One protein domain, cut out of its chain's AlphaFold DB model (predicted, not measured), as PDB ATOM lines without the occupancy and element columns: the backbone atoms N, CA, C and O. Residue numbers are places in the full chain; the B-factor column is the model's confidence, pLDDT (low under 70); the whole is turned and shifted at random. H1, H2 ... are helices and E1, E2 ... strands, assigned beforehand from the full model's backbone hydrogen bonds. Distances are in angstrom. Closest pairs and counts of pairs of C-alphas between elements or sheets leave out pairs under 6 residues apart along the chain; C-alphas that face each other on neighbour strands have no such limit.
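Overview. This is residues 101 to 165 of the 189 residues of a protein of Medicago truncatula (UniProt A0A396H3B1). What shape? Three helices make a compact body with a projecting tail, residues 152 to 165. Which parts? The 65 printed residues include three helices, then two strands, a mixed class. The whole is loose, radius of gyration of the C-alphas 15.5 A, spanning 49 by 27 by 17 A.

Along the chain. Which helices? H1, residues 103 to 119, 24.8 A long, begins at C-alpha (171.145, 119.821, 190.081). After a long link come H2, residues 132 to 135, and H3, 139 to 145. Which strands? E1 is residues 151 to 154; E2, 159 to 162, ends at (190.639, 153.427, 194.031).

Arrangement. What touches? H1 touches H2, closest C-alphas Ser 117 and Asn 133, 5.5 A. It touches H3, about perpendicular at 84 degrees, closest C-alphas Lys 106 and Glu 143, 7.1 A. What pairs? In H1 and H3 every O i to N i+4 pair is within hydrogen-bond range. E1 and E2 pair with no named strand.

Size, cuts and confidence. Cuts? The printed part has none. Low confidence? No printed residue is under 70.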
ATOM      1  N   ILE A 101     173.051 127.061 188.788       89.69
ATOM      2  CA  ILE A 101     172.666 125.912 187.967       89.69
ATOM      3  C   ILE A 101     172.053 124.859 188.891       89.69
ATOM      4  O   ILE A 101     172.721 124.355 189.797       89.69
ATOM      5  N   SER A 102     170.789 124.507 188.653       90.69
ATOM      6  CA  SER A 102     170.098 123.456 189.406       90.69
ATOM      7  C   SER A 102     170.775 122.093 189.221       90.69
ATOM      8  O   SER A 102     171.443 121.838 188.218       90.69
ATOM      9  N   SER A 103     170.577 121.174 190.167       87.50
ATOM     10  CA  SER A 103     171.145 119.821 190.081       87.50
ATOM     11  C   SER A 103     170.681 119.049 188.839       87.50
ATOM     12  O   SER A 103     171.466 118.301 188.262       87.50
ATOM     13  N   SER A 104     169.441 119.248 188.380       88.94
ATOM     14  CA  SER A 104     168.947 118.641 187.137       88.94
ATOM     15  C   SER A 104     169.669 119.199 185.910       88.94
ATOM     16  O   SER A 104     170.181 118.425 185.104       88.94
ATOM     17  N   SER A 105     169.807 120.524 185.807       90.19
ATOM     18  CA  SER A 105     170.524 121.163 184.699       90.19
ATOM     19  C   SER A 105     172.019 120.832 184.702       90.19
ATOM     20  O   SER A 105     172.617 120.706 183.635       90.19
ATOM     21  N   LYS A 106     172.636 120.610 185.873       90.75
ATOM     22  CA  LYS A 106     174.031 120.138 185.955       90.75
ATOM     23  C   LYS A 106     174.226 118.800 185.241       90.75
ATOM     24  O   LYS A 106     175.212 118.652 184.527       90.75
ATOM     25  N   LYS A 107     173.275 117.866 185.347       90.50
ATOM     26  CA  LYS A 107     173.347 116.573 184.642       90.50
ATOM     27  C   LYS A 107     173.288 116.734 183.124       90.50
ATOM     28  O   LYS A 107     174.028 116.062 182.408       90.50
ATOM     29  N   GLU A 108     172.451 117.645 182.634       91.44
ATOM     30  CA  GLU A 108     172.360 117.958 181.201       91.44
ATOM     31  C   GLU A 108     173.665 118.572 180.680       91.44
ATOM     32  O   GLU A 108     174.214 118.120 179.670       91.44
ATOM     33  N   VAL A 109     174.222 119.541 181.414       91.75
ATOM     34  CA  VAL A 109     175.521 120.144 181.091       91.75
ATOM     35  C   VAL A 109     176.635 119.094 181.149       91.75
ATOM     36  O   VAL A 109     177.476 119.050 180.254       91.75
ATOM     37  N   ALA A 110     176.634 118.202 182.142       92.25
ATOM     38  CA  ALA A 110     177.604 117.116 182.252       92.25
ATOM     39  C   ALA A 110     177.540 116.160 181.050       92.25
ATOM     40  O   ALA A 110     178.579 115.800 180.491       92.25
ATOM     41  N   ALA A 111     176.338 115.784 180.602       92.50
ATOM     42  CA  ALA A 111     176.154 114.964 179.404       92.50
ATOM     43  C   ALA A 111     176.688 115.667 178.143       92.50
ATOM     44  O   ALA A 111     177.367 115.049 177.317       92.50
ATOM     45  N   PHE A 112     176.446 116.972 178.021       92.50
ATOM     46  CA  PHE A 112     176.981 117.777 176.926       92.50
ATOM     47  C   PHE A 112     178.517 117.876 176.965       92.50
ATOM     48  O   PHE A 112     179.175 117.676 175.943       92.50
ATOM     49  N   LEU A 113     179.104 118.089 178.145       92.31
ATOM     50  CA  LEU A 113     180.557 118.116 178.338       92.31
ATOM     51  C   LEU A 113     181.210 116.773 177.996       92.31
ATOM     52  O   LEU A 113     182.261 116.764 177.360       92.31
ATOM     53  N   LYS A 114     180.573 115.643 178.332       92.81
ATOM     54  CA  LYS A 114     181.036 114.307 177.915       92.81
ATOM     55  C   LYS A 114     181.089 114.183 176.393       92.81
ATOM     56  O   LYS A 114     182.086 113.706 175.856       92.81
ATOM     57  N   LYS A 115     180.061 114.666 175.686       94.19
ATOM     58  CA  LYS A 115     180.044 114.684 174.214       94.19
ATOM     59  C   LYS A 115     181.193 115.523 173.648       94.19
ATOM     60  O   LYS A 115     181.886 115.062 172.745       94.19
ATOM     61  N   ILE A 116     181.417 116.720 174.192       93.06
ATOM     62  CA  ILE A 116     182.534 117.588 173.785       93.06
ATOM     63  C   ILE A 116     183.878 116.914 174.069       93.06
ATOM     64  O   ILE A 116     184.759 116.930 173.215       93.06
ATOM     65  N   SER A 117     184.030 116.280 175.232       93.38
ATOM     66  CA  SER A 117     185.262 115.590 175.606       93.38
ATOM     67  C   SER A 117     185.613 114.445 174.658       93.38
ATOM     68  O   SER A 117     186.797 114.197 174.437       93.38
ATOM     69  N   SER A 118     184.614 113.748 174.111       92.19
ATOM     70  CA  SER A 118     184.828 112.704 173.104       92.19
ATOM     71  C   SER A 118     185.298 113.273 171.764       92.19
ATOM     72  O   SER A 118     186.057 112.617 171.058       92.19
ATOM     73  N   LEU A 119     184.862 114.487 171.412       94.31
ATOM     74  CA  LEU A 119     185.266 115.176 170.181       94.31
ATOM     75  C   LEU A 119     186.638 115.849 170.314       94.31
ATOM     76  O   LEU A 119     187.411 115.869 169.359       94.31
ATOM     77  N   HIS A 120     186.957 116.372 171.499       91.81
ATOM     78  CA  HIS A 120     188.203 117.079 171.784       91.81
ATOM     79  C   HIS A 120     188.862 116.550 173.071       91.81
ATOM     80  O   HIS A 120     188.734 117.159 174.137       91.81
ATOM     81  N   PRO A 121     189.618 115.436 172.987       87.19
ATOM     82  CA  PRO A 121     190.260 114.818 174.152       87.19
ATOM     83  C   PRO A 121     191.350 115.673 174.810       87.19
ATOM     84  O   PRO A 121     191.752 115.383 175.932       87.19
ATOM     85  N   SER A 122     191.841 116.706 174.118       89.56
ATOM     86  CA  SER A 122     192.882 117.619 174.599       89.56
ATOM     87  C   SER A 122     192.357 118.751 175.488       89.56
ATOM     88  O   SER A 122     193.145 119.589 175.918       89.56
ATOM     89  N   LEU A 123     191.043 118.832 175.728       91.19
ATOM     90  CA  LEU A 123     190.475 119.865 176.592       91.19
ATOM     91  C   LEU A 123     190.806 119.592 178.059       91.19
ATOM     92  O   LEU A 123     190.712 118.458 178.527       91.19
ATOM     93  N   CYS A 124     191.110 120.658 178.794       89.62
ATOM     94  CA  CYS A 124     191.349 120.634 180.233       89.62
ATOM     95  C   CYS A 124     190.352 121.543 180.953       89.62
ATOM     96  O   CYS A 124     189.906 122.556 180.411       89.62
ATOM     97  N   ALA A 125     190.014 121.184 182.189       85.75
ATOM     98  CA  ALA A 125     189.290 122.054 183.099       85.75
ATOM     99  C   ALA A 125     190.164 123.254 183.482       85.75
ATOM    100  O   ALA A 125     191.296 123.085 183.937       85.75
ATOM    101  N   VAL A 126     189.614 124.458 183.315       81.88
ATOM    102  CA  VAL A 126     190.264 125.720 183.694       81.88
ATOM    103  C   VAL A 126     190.494 125.749 185.215       81.88
ATOM    104  O   VAL A 126     189.698 125.197 185.974       81.88
ATOM    105  N   ASP A 127     191.604 126.353 185.646       79.00
ATOM    106  CA  ASP A 127     192.096 126.486 187.034       79.00
ATOM    107  C   ASP A 127     192.589 125.204 187.727       79.00
ATOM    108  O   ASP A 127     193.335 125.292 188.700       79.00
ATOM    109  N   VAL A 128     192.158 124.018 187.290       80.50
ATOM    110  CA  VAL A 128     192.565 122.731 187.904       80.50
ATOM    111  C   VAL A 128     193.609 122.009 187.060       80.50
ATOM    112  O   VAL A 128     194.271 121.101 187.551       80.50
ATOM    113  N   ASP A 129     193.740 122.390 185.788       82.94
ATOM    114  CA  ASP A 129     194.660 121.792 184.818       82.94
ATOM    115  C   ASP A 129     194.480 120.264 184.670       82.94
ATOM    116  O   ASP A 129     195.416 119.526 184.355       82.94
ATOM    117  N   VAL A 130     193.252 119.767 184.879       86.56
ATOM    118  CA  VAL A 130     192.901 118.345 184.729       86.56
ATOM    119  C   VAL A 130     192.212 118.118 183.382       86.56
ATOM    120  O   VAL A 130     191.239 118.814 183.082       86.56
ATOM    121  N   PRO A 131     192.638 117.120 182.586       90.25
ATOM    122  CA  PRO A 131     191.970 116.761 181.342       90.25
ATOM    123  C   PRO A 131     190.482 116.438 181.530       90.25
ATOM    124  O   PRO A 131     190.092 115.660 182.407       90.25
ATOM    125  N   LEU A 132     189.643 117.003 180.663       90.75
ATOM    126  CA  LEU A 132     188.191 116.839 180.705       90.75
ATOM    127  C   LEU A 132     187.792 115.364 180.544       90.75
ATOM    128  O   LEU A 132     186.899 114.889 181.239       90.75
ATOM    129  N   ASN A 133     188.520 114.613 179.716       89.75
ATOM    130  CA  ASN A 133     188.286 113.183 179.496       89.75
ATOM    131  C   ASN A 133     188.496 112.323 180.754       89.75
ATOM    132  O   ASN A 133     187.893 111.257 180.873       89.75
ATOM    133  N   VAL A 134     189.333 112.767 181.695       90.25
ATOM    134  CA  VAL A 134     189.537 112.104 182.987       90.25
ATOM    135  C   VAL A 134     188.380 112.435 183.921       90.25
ATOM    136  O   VAL A 134     187.851 111.531 184.570       90.25
ATOM    137  N   LEU A 135     187.945 113.698 183.952       89.88
ATOM    138  CA  LEU A 135     186.809 114.134 184.769       89.88
ATOM    139  C   LEU A 135     185.507 113.466 184.320       89.88
ATOM    140  O   LEU A 135     184.744 112.996 185.154       89.88
ATOM    141  N   CYS A 136     185.293 113.315 183.013       90.38
ATOM    142  CA  CYS A 136     184.101 112.684 182.447       90.38
ATOM    143  C   CYS A 136     183.912 111.198 182.803       90.38
ATOM    144  O   CYS A 136     182.827 110.670 182.566       90.38
ATOM    145  N   LYS A 137     184.926 110.517 183.358       89.62
ATOM    146  CA  LYS A 137     184.811 109.122 183.825       89.62
ATOM    147  C   LYS A 137     184.119 108.997 185.182       89.62
ATOM    148  O   LYS A 137     183.709 107.899 185.543       89.62
ATOM    149  N   ASN A 138     184.048 110.082 185.950       90.44
ATOM    150  CA  ASN A 138     183.440 110.094 187.270       90.44
ATOM    151  C   ASN A 138     182.518 111.310 187.384       90.44
ATOM    152  O   ASN A 138     182.980 112.443 187.503       90.44
ATOM    153  N   ASP A 139     181.215 111.047 187.369       87.94
ATOM    154  CA  ASP A 139     180.183 112.083 187.351       87.94
ATOM    155  C   ASP A 139     180.208 112.948 188.610       87.94
ATOM    156  O   ASP A 139     180.061 114.160 188.511       87.94
ATOM    157  N   GLU A 140     180.501 112.363 189.771       88.06
ATOM    158  CA  GLU A 140     180.618 113.105 191.030       88.06
ATOM    159  C   GLU A 140     181.799 114.079 190.988       88.06
ATOM    160  O   GLU A 140     181.669 115.243 191.368       88.06
ATOM    161  N   LYS A 141     182.949 113.639 190.460       88.75
ATOM    162  CA  LYS A 141     184.124 114.506 190.285       88.75
ATOM    163  C   LYS A 141     183.882 115.574 189.228       88.75
ATOM    164  O   LYS A 141     184.304 116.710 189.422       88.75
ATOM    165  N   LEU A 142     183.222 115.235 188.122       89.50
ATOM    166  CA  LEU A 142     182.848 116.196 187.085       89.50
ATOM    167  C   LEU A 142     181.932 117.279 187.665       89.50
ATOM    168  O   LEU A 142     182.194 118.472 187.494       89.50
ATOM    169  N   GLU A 143     180.896 116.873 188.394       87.50
ATOM    170  CA  GLU A 143     179.975 117.803 189.032       87.50
ATOM    171  C   GLU A 143     180.675 118.650 190.091       87.50
ATOM    172  O   GLU A 143     180.492 119.858 190.086       87.50
ATOM    173  N   GLN A 144     181.519 118.077 190.947       87.19
ATOM    174  CA  GLN A 144     182.201 118.825 192.005       87.19
ATOM    175  C   GLN A 144     183.266 119.789 191.457       87.19
ATOM    176  O   GLN A 144     183.336 120.943 191.878       87.19
ATOM    177  N   VAL A 145     184.102 119.330 190.522       86.06
ATOM    178  CA  VAL A 145     185.288 120.069 190.062       86.06
ATOM    179  C   VAL A 145     184.938 121.122 189.015       86.06
ATOM    180  O   VAL A 145     185.526 122.205 189.039       86.06
ATOM    181  N   LEU A 146     184.006 120.826 188.103       86.00
ATOM    182  CA  LEU A 146     183.614 121.738 187.025       86.00
ATOM    183  C   LEU A 146     182.302 122.466 187.334       86.00
ATOM    184  O   LEU A 146     182.257 123.688 187.243       86.00
ATOM    185  N   LEU A 147     181.251 121.742 187.730       86.69
ATOM    186  CA  LEU A 147     179.902 122.311 187.922       86.69
ATOM    187  C   LEU A 147     179.606 122.758 189.364       86.69
ATOM    188  O   LEU A 147     178.532 123.294 189.652       86.69
ATOM    189  N   GLY A 148     180.540 122.527 190.286       83.50
ATOM    190  CA  GLY A 148     180.487 122.963 191.679       83.50
ATOM    191  C   GLY A 148     180.960 124.402 191.850       83.50
ATOM    192  O   GLY A 148     180.855 124.957 192.939       83.50
ATOM    193  N   ARG A 149     181.472 125.002 190.772       84.12
ATOM    194  CA  ARG A 149     181.952 126.380 190.734       84.12
ATOM    195  C   ARG A 149     180.796 127.365 190.615       84.12
ATOM    196  O   ARG A 149     179.717 127.031 190.129       84.12
ATOM    197  N   GLU A 150     181.054 128.596 191.041       87.88
ATOM    198  CA  GLU A 150     180.152 129.717 190.797       87.88
ATOM    199  C   GLU A 150     180.231 130.122 189.320       87.88
ATOM    200  O   GLU A 150     181.304 130.421 188.793       87.88
ATOM    201  N   PHE A 151     179.079 130.134 188.654       90.81
ATOM    202  CA  PHE A 151     178.948 130.628 187.289       90.81
ATOM    203  C   PHE A 151     178.409 132.047 187.318       90.81
ATOM    204  O   PHE A 151     177.609 132.408 188.180       90.81
ATOM    205  N   HIS A 152     178.818 132.856 186.348       93.31
ATOM    206  CA  HIS A 152     178.315 134.212 186.228       93.31
ATOM    207  C   HIS A 152     178.297 134.698 184.781       93.31
ATOM    208  O   HIS A 152     179.083 134.251 183.945       93.31
ATOM    209  N   ILE A 153     177.426 135.667 184.505       93.69
ATOM    210  CA  ILE A 153     177.427 136.441 183.261       93.69
ATOM    211  C   ILE A 153     178.139 137.760 183.538       93.69
ATOM    212  O   ILE A 153     177.669 138.568 184.338       93.69
ATOM    213  N   SER A 154     179.276 137.986 182.887       94.44
ATOM    214  CA  SER A 154     179.989 139.264 182.989       94.44
ATOM    215  C   SER A 154     179.179 140.386 182.338       94.44
ATOM    216  O   SER A 154     178.768 140.256 181.187       94.44
ATOM    217  N   LEU A 155     179.004 141.508 183.042       93.44
ATOM    218  CA  LEU A 155     178.359 142.715 182.496       93.44
ATOM    219  C   LEU A 155     179.361 143.711 181.899       93.44
ATOM    220  O   LEU A 155     178.982 144.731 181.332       93.44
ATOM    221  N   GLY A 156     180.656 143.424 182.023       90.62
ATOM    222  CA  GLY A 156     181.717 144.247 181.476       90.62
ATOM    223  C   GLY A 156     183.096 143.681 181.781       90.62
ATOM    224  O   GLY A 156     183.249 142.638 182.418       90.62
ATOM    225  N   ARG A 157     184.120 144.396 181.317       91.12
ATOM    226  CA  ARG A 157     185.520 144.102 181.638       91.12
ATOM    227  C   ARG A 157     185.842 144.466 183.086       91.12
ATOM    228  O   ARG A 157     185.231 145.367 183.655       91.12
ATOM    229  N   THR A 158     186.867 143.829 183.642       92.94
ATOM    230  CA  THR A 158     187.463 144.261 184.909       92.94
ATOM    231  C   THR A 158     188.091 145.645 184.742       92.94
ATOM    232  O   THR A 158     188.873 145.858 183.812       92.94
ATOM    233  N   VAL A 159     187.765 146.582 185.631       90.12
ATOM    234  CA  VAL A 159     188.312 147.948 185.629       90.12
ATOM    235  C   VAL A 159     188.999 148.253 186.962       90.12
ATOM    236  O   VAL A 159     188.550 147.767 187.998       90.12
ATOM    237  N   PRO A 160     190.095 149.029 186.973       90.31
ATOM    238  CA  PRO A 160     190.724 149.447 188.215       90.31
ATOM    239  C   PRO A 160     189.928 150.586 188.867       90.31
ATOM    240  O   PRO A 160     189.533 151.532 188.187       90.31
ATOM    241  N   ILE A 161     189.745 150.521 190.183       92.56
ATOM    242  CA  ILE A 161     189.170 151.593 191.004       92.56
ATOM    243  C   ILE A 161     190.048 151.862 192.226       92.56
ATOM    244  O   ILE A 161     190.811 150.996 192.661       92.56
ATOM    245  N   ARG A 162     189.949 153.067 192.788       91.12
ATOM    246  CA  ARG A 162     190.639 153.427 194.031       91.12
ATOM    247  C   ARG A 162     189.832 153.017 195.258       91.12
ATOM    248  O   ARG A 162     188.608 152.988 195.198       91.12
ATOM    249  N   VAL A 163     190.508 152.793 196.388       92.12
ATOM    250  CA  VAL A 163     189.855 152.439 197.669       92.12
ATOM    251  C   VAL A 163     188.712 153.389 198.040       92.12
ATOM    252  O   VAL A 163     187.607 152.944 198.321       92.12
ATOM    253  N   HIS A 164     188.932 154.702 197.925       93.62
ATOM    254  CA  HIS A 164     187.935 155.723 198.262       93.62
ATOM    255  C   HIS A 164     186.747 155.766 197.285       93.62
ATOM    256  O   HIS A 164     185.754 156.432 197.555       93.62
ATOM    257  N   GLN A 165     186.844 155.091 196.134       94.56
ATOM    258  CA  GLN A 165     185.771 155.020 195.141       94.56
ATOM    259  C   GLN A 165     184.847 153.818 195.369       94.56
ATOM    260  O   GLN A 165     183.754 153.806 194.807       94.56
TER     261      GLN A 165